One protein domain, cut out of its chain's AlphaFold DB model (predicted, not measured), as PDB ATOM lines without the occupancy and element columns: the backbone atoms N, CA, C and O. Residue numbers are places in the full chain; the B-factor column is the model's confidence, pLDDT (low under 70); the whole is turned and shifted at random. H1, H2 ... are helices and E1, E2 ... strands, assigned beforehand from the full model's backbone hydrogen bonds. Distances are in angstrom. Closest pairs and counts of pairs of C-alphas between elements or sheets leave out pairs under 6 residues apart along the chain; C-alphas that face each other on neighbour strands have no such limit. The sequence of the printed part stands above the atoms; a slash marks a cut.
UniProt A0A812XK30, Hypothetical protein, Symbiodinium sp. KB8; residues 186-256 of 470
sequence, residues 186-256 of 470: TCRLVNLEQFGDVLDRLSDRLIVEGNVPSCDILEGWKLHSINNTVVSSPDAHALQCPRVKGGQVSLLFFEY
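This is residues 186 to 256 of the 470 residues of the protein "Hypothetical protein" of Symbiodinium sp. KB8 (UniProt A0A812XK30). A small, twisted wall of three antiparallel strands, E1, E3 and E2, has the short helix H1 over one face, running along the strands. After H1 a long loop, residues 200 to 220, winds back to E2, and the very short helix H2 lies off the sheet, near the end of E2. The printed part has 71 residues, with the order E1, H1, E2, H2, E3 along the chain and the order E1, E3, E2 across the sheet. The class is mixed, helices and strands, with under half of the residues, 32 of 71, in named elements. The whole is compact and rounded, with a radius of gyration of the C-alphas of 10.6 A and spans of 27 by 24 by 20 A.

E1 is residues 186 to 191, 16.4 A long, and begins with C-alpha 186 at (142.920, 111.973, 150.237). H1 is residues 192 to 199, 10.5 A long, with C-alpha 199 at (126.477, 108.051, 150.692). E2 is residues 221 to 226, 13.9 A. H2 is residues 237 to 240, 5.1 A. E3, residues 248 to 255, measures 20.9 A and ends with C-alpha 255 at (139.895, 118.046, 149.864).

E3 is the inner strand of the sheet, and E1 and E2 are edge strands. E1 and E3 are antiparallel at 150 degrees; N 188 and O 251 are within hydrogen-bond range at 2.8 A. E3 and E2 are antiparallel at 139 degrees, with N 254 and O 222 within hydrogen-bond range at 2.7 A. The sheet is only just strongly twisted, its C-alphas lying up to 4.3 A off the best plane. H1 is on the sheet at a height of 8.3 A and runs along the strands, at 3 degrees to E1 on the local plane. The closest C-alphas of H1 and E3 are those of Leu 192 and Gln 248, 6.6 A apart. E1, H1 and E2 form a split strand-helix-strand unit, two strands running the same way with E3 between them, and its crossover is right-handed. H2 is only just not on the sheet, with 4 pairs of C-alphas within 10 A. H1 and H2 are close but not clearly touching, the closest C-alphas being those of Leu 199 and Leu 239 at 7.8 A. In H1 every O i to N i+4 pair is within hydrogen-bond range; H2 is too short for such a pair.

The two C-alphas farthest apart, those of Gly 246 and Tyr 256, are 29.4 A apart. The printed part has no cut. The link from H1 to E2 is long, at 21 residues. The mean pLDDT of the printed part is 85.1, and residues 255 to 256 are under 70.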
ATOM      1  N   THR A 186     142.814 112.774 149.026       70.31
ATOM      2  CA  THR A 186     142.920 111.973 150.237       70.31
ATOM      3  C   THR A 186     142.189 110.654 150.019       70.31
ATOM      4  O   THR A 186     141.044 110.612 149.559       70.31
ATOM      5  N   CYS A 187     142.897 109.550 150.254       80.94
ATOM      6  CA  CYS A 187     142.342 108.209 150.124       80.94
ATOM      7  C   CYS A 187     141.807 107.751 151.482       80.94
ATOM      8  O   CYS A 187     142.485 107.898 152.502       80.94
ATOM      9  N   ARG A 188     140.601 107.187 151.504       86.56
ATOM     10  CA  ARG A 188     139.994 106.583 152.690       86.56
ATOM     11  C   ARG A 188     139.526 105.179 152.361       86.56
ATOM     12  O   ARG A 188     138.850 104.952 151.363       86.56
ATOM     13  N   LEU A 189     139.925 104.232 153.198       88.88
ATOM     14  CA  LEU A 189     139.383 102.882 153.194       88.88
ATOM     15  C   LEU A 189     138.274 102.847 154.233       88.88
ATOM     16  O   LEU A 189     138.531 103.108 155.405       88.88
ATOM     17  N   VAL A 190     137.060 102.554 153.790       90.31
ATOM     18  CA  VAL A 190     135.876 102.486 154.650       90.31
ATOM     19  C   VAL A 190     135.253 101.101 154.557       90.31
ATOM     20  O   VAL A 190     135.342 100.449 153.516       90.31
ATOM     21  N   ASN A 191     134.654 100.620 155.639       92.06
ATOM     22  CA  ASN A 191     133.826  99.415 155.593       92.06
ATOM     23  C   ASN A 191     132.455  99.722 154.948       92.06
ATOM     24  O   ASN A 191     132.175 100.862 154.581       92.06
ATOM     25  N   LEU A 192     131.603  98.709 154.772       89.25
ATOM     26  CA  LEU A 192     130.297  98.883 154.118       89.25
ATOM     27  C   LEU A 192     129.321  99.780 154.894       89.25
ATOM     28  O   LEU A 192     128.528 100.477 154.269       89.25
ATOM     29  N   GLU A 193     129.390  99.780 156.223       90.00
ATOM     30  CA  GLU A 193     128.539 100.611 157.083       90.00
ATOM     31  C   GLU A 193     128.936 102.090 156.965       90.00
ATOM     32  O   GLU A 193     128.126 102.928 156.581       90.00
ATOM     33  N   GLN A 194     130.230 102.378 157.126       92.31
ATOM     34  CA  GLN A 194     130.827 103.696 156.897       92.31
ATOM     35  C   GLN A 194     130.614 104.183 155.458       92.31
ATOM     36  O   GLN A 194     130.445 105.374 155.223       92.31
ATOM     37  N   PHE A 195     130.633 103.281 154.472       92.12
ATOM     38  CA  PHE A 195     130.333 103.636 153.088       92.12
ATOM     39  C   PHE A 195     128.882 104.110 152.927       92.12
ATOM     40  O   PHE A 195     128.663 105.113 152.255       92.12
ATOM     41  N   GLY A 196     127.918 103.448 153.576       90.56
ATOM     42  CA  GLY A 196     126.527 103.910 153.638       90.56
ATOM     43  C   GLY A 196     126.408 105.303 154.260       90.56
ATOM     44  O   GLY A 196     125.836 106.200 153.649       90.56
ATOM     45  N   ASP A 197     127.075 105.529 155.395       91.44
ATOM     46  CA  ASP A 197     127.079 106.831 156.080       91.44
ATOM     47  C   ASP A 197     127.645 107.982 155.232       91.44
ATOM     48  O   ASP A 197     127.262 109.145 155.411       91.44
ATOM     49  N   VAL A 198     128.601 107.673 154.349       91.44
ATOM     50  CA  VAL A 198     129.171 108.619 153.382       91.44
ATOM     51  C   VAL A 198     128.177 108.913 152.264       91.44
ATOM     52  O   VAL A 198     128.058 110.070 151.867       91.44
ATOM     53  N   LEU A 199     127.479 107.893 151.750       91.50
ATOM     54  CA  LEU A 199     126.477 108.051 150.692       91.50
ATOM     55  C   LEU A 199     125.304 108.920 151.147       91.50
ATOM     56  O   LEU A 199     124.898 109.808 150.404       91.50
ATOM     57  N   ASP A 200     124.824 108.720 152.374       91.75
ATOM     58  CA  ASP A 200     123.710 109.484 152.953       91.75
ATOM     59  C   ASP A 200     124.013 110.983 153.079       91.75
ATOM     60  O   ASP A 200     123.107 111.813 153.141       91.75
ATOM     61  N   ARG A 201     125.301 111.333 153.118       92.06
ATOM     62  CA  ARG A 201     125.800 112.706 153.208       92.06
ATOM     63  C   ARG A 201     126.366 113.203 151.883       92.06
ATOM     64  O   ARG A 201     127.004 114.244 151.859       92.06
ATOM     65  N   LEU A 202     126.213 112.480 150.776       91.44
ATOM     66  CA  LEU A 202     126.790 112.879 149.496       91.44
ATOM     67  C   LEU A 202     125.766 113.666 148.670       91.44
ATOM     68  O   LEU A 202     124.753 113.127 148.239       91.44
ATOM     69  N   SER A 203     126.059 114.935 148.392       90.00
ATOM     70  CA  SER A 203     125.227 115.777 147.523       90.00
ATOM     71  C   SER A 203     125.201 115.304 146.066       90.00
ATOM     72  O   SER A 203     126.097 114.593 145.599       90.00
ATOM     73  N   ASP A 204     124.277 115.866 145.279       86.38
ATOM     74  CA  ASP A 204     124.196 115.682 143.820       86.38
ATOM     75  C   ASP A 204     125.493 116.042 143.075       86.38
ATOM     76  O   ASP A 204     125.757 115.587 141.959       86.38
ATOM     77  N   ARG A 205     126.333 116.884 143.688       82.00
ATOM     78  CA  ARG A 205     127.627 117.311 143.139       82.00
ATOM     79  C   ARG A 205     128.795 116.450 143.612       82.00
ATOM     80  O   ARG A 205     129.945 116.807 143.334       82.00
ATOM     81  N   LEU A 206     128.510 115.335 144.286       88.12
ATOM     82  CA  LEU A 206     129.477 114.427 144.898       88.12
ATOM     83  C   LEU A 206     130.292 115.083 146.019       88.12
ATOM     84  O   LEU A 206     131.443 114.719 146.239       88.12
ATOM     85  N   ILE A 207     129.730 116.085 146.691       87.56
ATOM     86  CA  ILE A 207     130.357 116.780 147.823       87.56
ATOM     87  C   ILE A 207     129.712 116.281 149.110       87.56
ATOM     88  O   ILE A 207     128.488 116.214 149.167       87.56
ATOM     89  N   VAL A 208     130.526 115.954 150.111       89.50
ATOM     90  CA  VAL A 208     130.065 115.521 151.433       89.50
ATOM     91  C   VAL A 208     129.451 116.706 152.195       89.50
ATOM     92  O   VAL A 208     130.121 117.711 152.434       89.50
ATOM     93  N   GLU A 209     128.183 116.578 152.564       89.56
ATOM     94  CA  GLU A 209     127.361 117.515 153.324       89.56
ATOM     95  C   GLU A 209     127.371 117.114 154.808       89.56
ATOM     96  O   GLU A 209     126.710 116.169 155.239       89.56
ATOM     97  N   GLY A 210     128.164 117.836 155.601       87.06
ATOM     98  CA  GLY A 210     128.397 117.548 157.015       87.06
ATOM     99  C   GLY A 210     129.450 116.458 157.265       87.06
ATOM    100  O   GLY A 210     129.688 115.574 156.449       87.06
ATOM    101  N   ASN A 211     130.111 116.519 158.422       85.94
ATOM    102  CA  ASN A 211     131.118 115.519 158.795       85.94
ATOM    103  C   ASN A 211     130.484 114.132 158.969       85.94
ATOM    104  O   ASN A 211     129.377 114.016 159.500       85.94
ATOM    105  N   VAL A 212     131.211 113.081 158.586       89.62
ATOM    106  CA  VAL A 212     130.776 111.688 158.747       89.62
ATOM    107  C   VAL A 212     131.321 111.155 160.079       89.62
ATOM    108  O   VAL A 212     132.516 110.916 160.175       89.62
ATOM    109  N   PRO A 213     130.521 110.954 161.141       85.69
ATOM    110  CA  PRO A 213     131.073 110.617 162.460       85.69
ATOM    111  C   PRO A 213     131.730 109.232 162.527       85.69
ATOM    112  O   PRO A 213     132.580 108.989 163.380       85.69
ATOM    113  N   SER A 214     131.325 108.317 161.645       86.75
ATOM    114  CA  SER A 214     131.781 106.927 161.631       86.75
ATOM    115  C   SER A 214     133.144 106.732 160.959       86.75
ATOM    116  O   SER A 214     133.730 105.655 161.090       86.75
ATOM    117  N   CYS A 215     133.685 107.740 160.268       86.81
ATOM    118  CA  CYS A 215     134.979 107.660 159.584       86.81
ATOM    119  C   CYS A 215     135.642 109.036 159.416       86.81
ATOM    120  O   CYS A 215     134.993 110.065 159.502       86.81
ATOM    121  N   ASP A 216     136.943 109.070 159.123       84.94
ATOM    122  CA  ASP A 216     137.691 110.319 158.913       84.94
ATOM    123  C   ASP A 216     137.415 110.939 157.525       84.94
ATOM    124  O   ASP A 216     138.281 110.958 156.646       84.94
ATOM    125  N   ILE A 217     136.166 111.364 157.306       87.94
ATOM    126  CA  ILE A 217     135.678 112.049 156.103       87.94
ATOM    127  C   ILE A 217     134.918 113.302 156.546       87.94
ATOM    128  O   ILE A 217     133.963 113.232 157.324       87.94
ATOM    129  N   LEU A 218     135.361 114.455 156.048       84.56
ATOM    130  CA  LEU A 218     134.884 115.767 156.482       84.56
ATOM    131  C   LEU A 218     133.951 116.416 155.457       84.56
ATOM    132  O   LEU A 218     133.987 116.117 154.262       84.56
ATOM    133  N   GLU A 219     133.151 117.359 155.947       86.88
ATOM    134  CA  GLU A 219     132.318 118.229 155.125       86.88
ATOM    135  C   GLU A 219     133.143 118.966 154.055       86.88
ATOM    136  O   GLU A 219     134.264 119.428 154.287       86.88
ATOM    137  N   GLY A 220     132.573 119.095 152.855       78.62
ATOM    138  CA  GLY A 220     133.172 119.822 151.736       78.62
ATOM    139  C   GLY A 220     134.174 119.011 150.908       78.62
ATOM    140  O   GLY A 220     134.656 119.501 149.882       78.62
ATOM    141  N   TRP A 221     134.482 117.771 151.296       84.50
ATOM    142  CA  TRP A 221     135.284 116.860 150.478       84.50
ATOM    143  C   TRP A 221     134.480 116.386 149.264       84.50
ATOM    144  O   TRP A 221     133.331 115.971 149.397       84.50
ATOM    145  N   LYS A 222     135.075 116.430 148.066       85.31
ATOM    146  CA  LYS A 222     134.421 115.980 146.829       85.31
ATOM    147  C   LYS A 222     134.893 114.593 146.429       85.31
ATOM    148  O   LYS A 222     136.069 114.407 146.133       85.31
ATOM    149  N   LEU A 223     133.991 113.632 146.342       85.94
ATOM    150  CA  LEU A 223     134.310 112.286 145.894       85.94
ATOM    151  C   LEU A 223     134.749 112.295 144.420       85.94
ATOM    152  O   LEU A 223     134.048 112.801 143.545       85.94
ATOM    153  N   HIS A 224     135.926 111.727 144.149       84.62
ATOM    154  CA  HIS A 224     136.491 111.592 142.805       84.62
ATOM    155  C   HIS A 224     136.343 110.176 142.259       84.62
ATOM    156  O   HIS A 224     135.942 109.989 141.112       84.62
ATOM    157  N   SER A 225     136.723 109.165 143.044       85.75
ATOM    158  CA  SER A 225     136.724 107.783 142.566       85.75
ATOM    159  C   SER A 225     136.531 106.761 143.671       85.75
ATOM    160  O   SER A 225     137.002 106.957 144.787       85.75
ATOM    161  N   ILE A 226     135.934 105.627 143.310       88.56
ATOM    162  CA  ILE A 226     135.734 104.457 144.169       88.56
ATOM    163  C   ILE A 226     136.506 103.286 143.566       88.56
ATOM    164  O   ILE A 226     136.289 102.922 142.410       88.56
ATOM    165  N   ASN A 227     137.432 102.692 144.317       82.81
ATOM    166  CA  ASN A 227     138.302 101.598 143.870       82.81
ATOM    167  C   ASN A 227     138.972 101.875 142.511       82.81
ATOM    168  O   ASN A 227     138.999 101.014 141.630       82.81
ATOM    169  N   ASN A 228     139.492 103.096 142.342       74.75
ATOM    170  CA  ASN A 228     140.081 103.622 141.102       74.75
ATOM    171  C   ASN A 228     139.109 103.790 139.917       74.75
ATOM    172  O   ASN A 228     139.554 104.016 138.794       74.75
ATOM    173  N   THR A 229     137.796 103.710 140.145       78.81
ATOM    174  CA  THR A 229     136.769 104.029 139.144       78.81
ATOM    175  C   THR A 229     136.268 105.444 139.385       78.81
ATOM    176  O   THR A 229     135.734 105.725 140.456       78.81
ATOM    177  N   VAL A 230     136.475 106.345 138.422       81.75
ATOM    178  CA  VAL A 230     136.034 107.745 138.528       81.75
ATOM    179  C   VAL A 230     134.509 107.811 138.586       81.75
ATOM    180  O   VAL A 230     133.826 107.137 137.817       81.75
ATOM    181  N   VAL A 231     133.997 108.630 139.499       82.69
ATOM    182  CA  VAL A 231     132.572 108.862 139.724       82.69
ATOM    183  C   VAL A 231     132.260 110.290 139.294       82.69
ATOM    184  O   VAL A 231     132.840 111.241 139.810       82.69
ATOM    185  N   SER A 232     131.382 110.440 138.305       78.81
ATOM    186  CA  SER A 232     131.001 111.746 137.745       78.81
ATOM    187  C   SER A 232     129.559 112.146 138.043       78.81
ATOM    188  O   SER A 232     129.208 113.304 137.831       78.81
ATOM    189  N   SER A 233     128.736 111.212 138.522       83.94
ATOM    190  CA  SER A 233     127.343 111.433 138.910       83.94
ATOM    191  C   SER A 233     126.975 110.587 140.137       83.94
ATOM    192  O   SER A 233     127.608 109.546 140.352       83.94
ATOM    193  N   PRO A 234     125.957 110.994 140.919       82.38
ATOM    194  CA  PRO A 234     125.417 110.201 142.032       82.38
ATOM    195  C   PRO A 234     124.879 108.833 141.586       82.38
ATOM    196  O   PRO A 234     124.978 107.848 142.308       82.38
ATOM    197  N   ASP A 235     124.400 108.743 140.344       83.31
ATOM    198  CA  ASP A 235     123.866 107.504 139.760       83.31
ATOM    199  C   ASP A 235     124.948 106.535 139.266       83.31
ATOM    200  O   ASP A 235     124.654 105.543 138.593       83.31
ATOM    201  N   ALA A 236     126.228 106.818 139.523       84.56
ATOM    202  CA  ALA A 236     127.292 105.948 139.056       84.56
ATOM    203  C   ALA A 236     127.158 104.552 139.678       84.56
ATOM    204  O   ALA A 236     127.105 104.394 140.897       84.56
ATOM    205  N   HIS A 237     127.241 103.515 138.844       83.50
ATOM    206  CA  HIS A 237     127.202 102.119 139.293       83.50
ATOM    207  C   HIS A 237     128.220 101.819 140.412       83.50
ATOM    208  O   HIS A 237     127.987 100.972 141.266       83.50
ATOM    209  N   ALA A 238     129.365 102.507 140.429       82.94
ATOM    210  CA  ALA A 238     130.377 102.333 141.469       82.94
ATOM    211  C   ALA A 238     129.915 102.785 142.872       82.94
ATOM    212  O   ALA A 238     130.463 102.283 143.850       82.94
ATOM    213  N   LEU A 239     128.937 103.697 142.966       85.38
ATOM    214  CA  LEU A 239     128.294 104.110 144.220       85.38
ATOM    215  C   LEU A 239     127.250 103.084 144.674       85.38
ATOM    216  O   LEU A 239     127.194 102.740 145.846       85.38
ATOM    217  N   GLN A 240     126.468 102.556 143.730       85.31
ATOM    218  CA  GLN A 240     125.392 101.598 144.006       85.31
ATOM    219  C   GLN A 240     125.917 100.191 144.328       85.31
ATOM    220  O   GLN A 240     125.352  99.471 145.143       85.31
ATOM    221  N   CYS A 241     126.993  99.779 143.659       84.44
ATOM    222  CA  CYS A 241     127.576  98.442 143.749       84.44
ATOM    223  C   CYS A 241     129.112  98.538 143.765       84.44
ATOM    224  O   CYS A 241     129.776  98.181 142.778       84.44
ATOM    225  N   PRO A 242     129.712  99.043 144.861       85.56
ATOM    226  CA  PRO A 242     131.160  99.154 144.967       85.56
ATOM    227  C   PRO A 242     131.804  97.764 145.006       85.56
ATOM    228  O   PRO A 242     131.312  96.828 145.636       85.56
ATOM    229  N   ARG A 243     132.972  97.620 144.373       84.44
ATOM    230  CA  ARG A 243     133.799  96.419 144.567       84.44
ATOM    231  C   ARG A 243     134.330  96.392 146.000       84.44
ATOM    232  O   ARG A 243     135.047  97.301 146.402       84.44
ATOM    233  N   VAL A 244     134.045  95.338 146.749       84.94
ATOM    234  CA  VAL A 244     134.545  95.186 148.120       84.94
ATOM    235  C   VAL A 244     135.780  94.291 148.111       84.94
ATOM    236  O   VAL A 244     135.748  93.189 147.563       84.94
ATOM    237  N   LYS A 245     136.883  94.747 148.713       77.38
ATOM    238  CA  LYS A 245     138.091  93.935 148.925       77.38
ATOM    239  C   LYS A 245     138.384  93.860 150.415       77.38
ATOM    240  O   LYS A 245     138.609  94.885 151.042       77.38
ATOM    241  N   GLY A 246     138.355  92.652 150.984       80.38
ATOM    242  CA  GLY A 246     138.602  92.456 152.419       80.38
ATOM    243  C   GLY A 246     137.604  93.190 153.324       80.38
ATOM    244  O   GLY A 246     137.991  93.688 154.372       80.38
ATOM    245  N   GLY A 247     136.343  93.321 152.895       85.06
ATOM    246  CA  GLY A 247     135.310  94.064 153.632       85.06
ATOM    247  C   GLY A 247     135.398  95.589 153.517       85.06
ATOM    248  O   GLY A 247     134.596  96.281 154.136       85.06
ATOM    249  N   GLN A 248     136.339  96.117 152.726       88.38
ATOM    250  CA  GLN A 248     136.572  97.551 152.579       88.38
ATOM    251  C   GLN A 248     136.332  98.051 151.151       88.38
ATOM    252  O   GLN A 248     136.461  97.314 150.165       88.38
ATOM    253  N   VAL A 249     136.023  99.341 151.061       90.06
ATOM    254  CA  VAL A 249     135.853 100.129 149.844       90.06
ATOM    255  C   VAL A 249     136.856 101.280 149.888       90.06
ATOM    256  O   VAL A 249     136.926 102.020 150.867       90.06
ATOM    257  N   SER A 250     137.661 101.429 148.834       89.75
ATOM    258  CA  SER A 250     138.593 102.553 148.709       89.75
ATOM    259  C   SER A 250     137.895 103.740 148.059       89.75
ATOM    260  O   SER A 250     137.399 103.631 146.938       89.75
ATOM    261  N   LEU A 251     137.894 104.872 148.747       90.25
ATOM    262  CA  LEU A 251     137.365 106.145 148.286       90.25
ATOM    263  C   LEU A 251     138.513 107.128 148.109       90.25
ATOM    264  O   LEU A 251     139.375 107.249 148.976       90.25
ATOM    265  N   LEU A 252     138.511 107.853 147.000       84.69
ATOM    266  CA  LEU A 252     139.403 108.979 146.777       84.69
ATOM    267  C   LEU A 252     138.569 110.251 146.762       84.69
ATOM    268  O   LEU A 252     137.695 110.403 145.905       84.69
ATOM    269  N   PHE A 253     138.869 111.160 147.676       82.00
ATOM    270  CA  PHE A 253     138.251 112.474 147.746       82.00
ATOM    271  C   PHE A 253     139.237 113.546 147.319       82.00
ATOM    272  O   PHE A 253     140.441 113.409 147.522       82.00
ATOM    273  N   PHE A 254     138.711 114.633 146.779       74.25
ATOM    274  CA  PHE A 254     139.397 115.901 146.745       74.25
ATOM    275  C   PHE A 254     139.042 116.729 147.976       74.25
ATOM    276  O   PHE A 254     137.868 116.992 148.240       74.25
ATOM    277  N   GLU A 255     140.056 117.182 148.699       69.00
ATOM    278  CA  GLU A 255     139.895 118.046 149.864       69.00
ATOM    279  C   GLU A 255     140.075 119.510 149.436       69.00
ATOM    280  O   GLU A 255     141.187 120.022 149.347       69.00
ATOM    281  N   TYR A 256     138.975 120.199 149.115       57.84
ATOM    282  CA  TYR A 256     139.035 121.585 148.621       57.84
ATOM    283  C   TYR A 256     139.038 122.649 149.723       57.84
ATOM    284  O   TYR A 256     139.435 123.784 149.470       57.84
TER     285      TYR A 256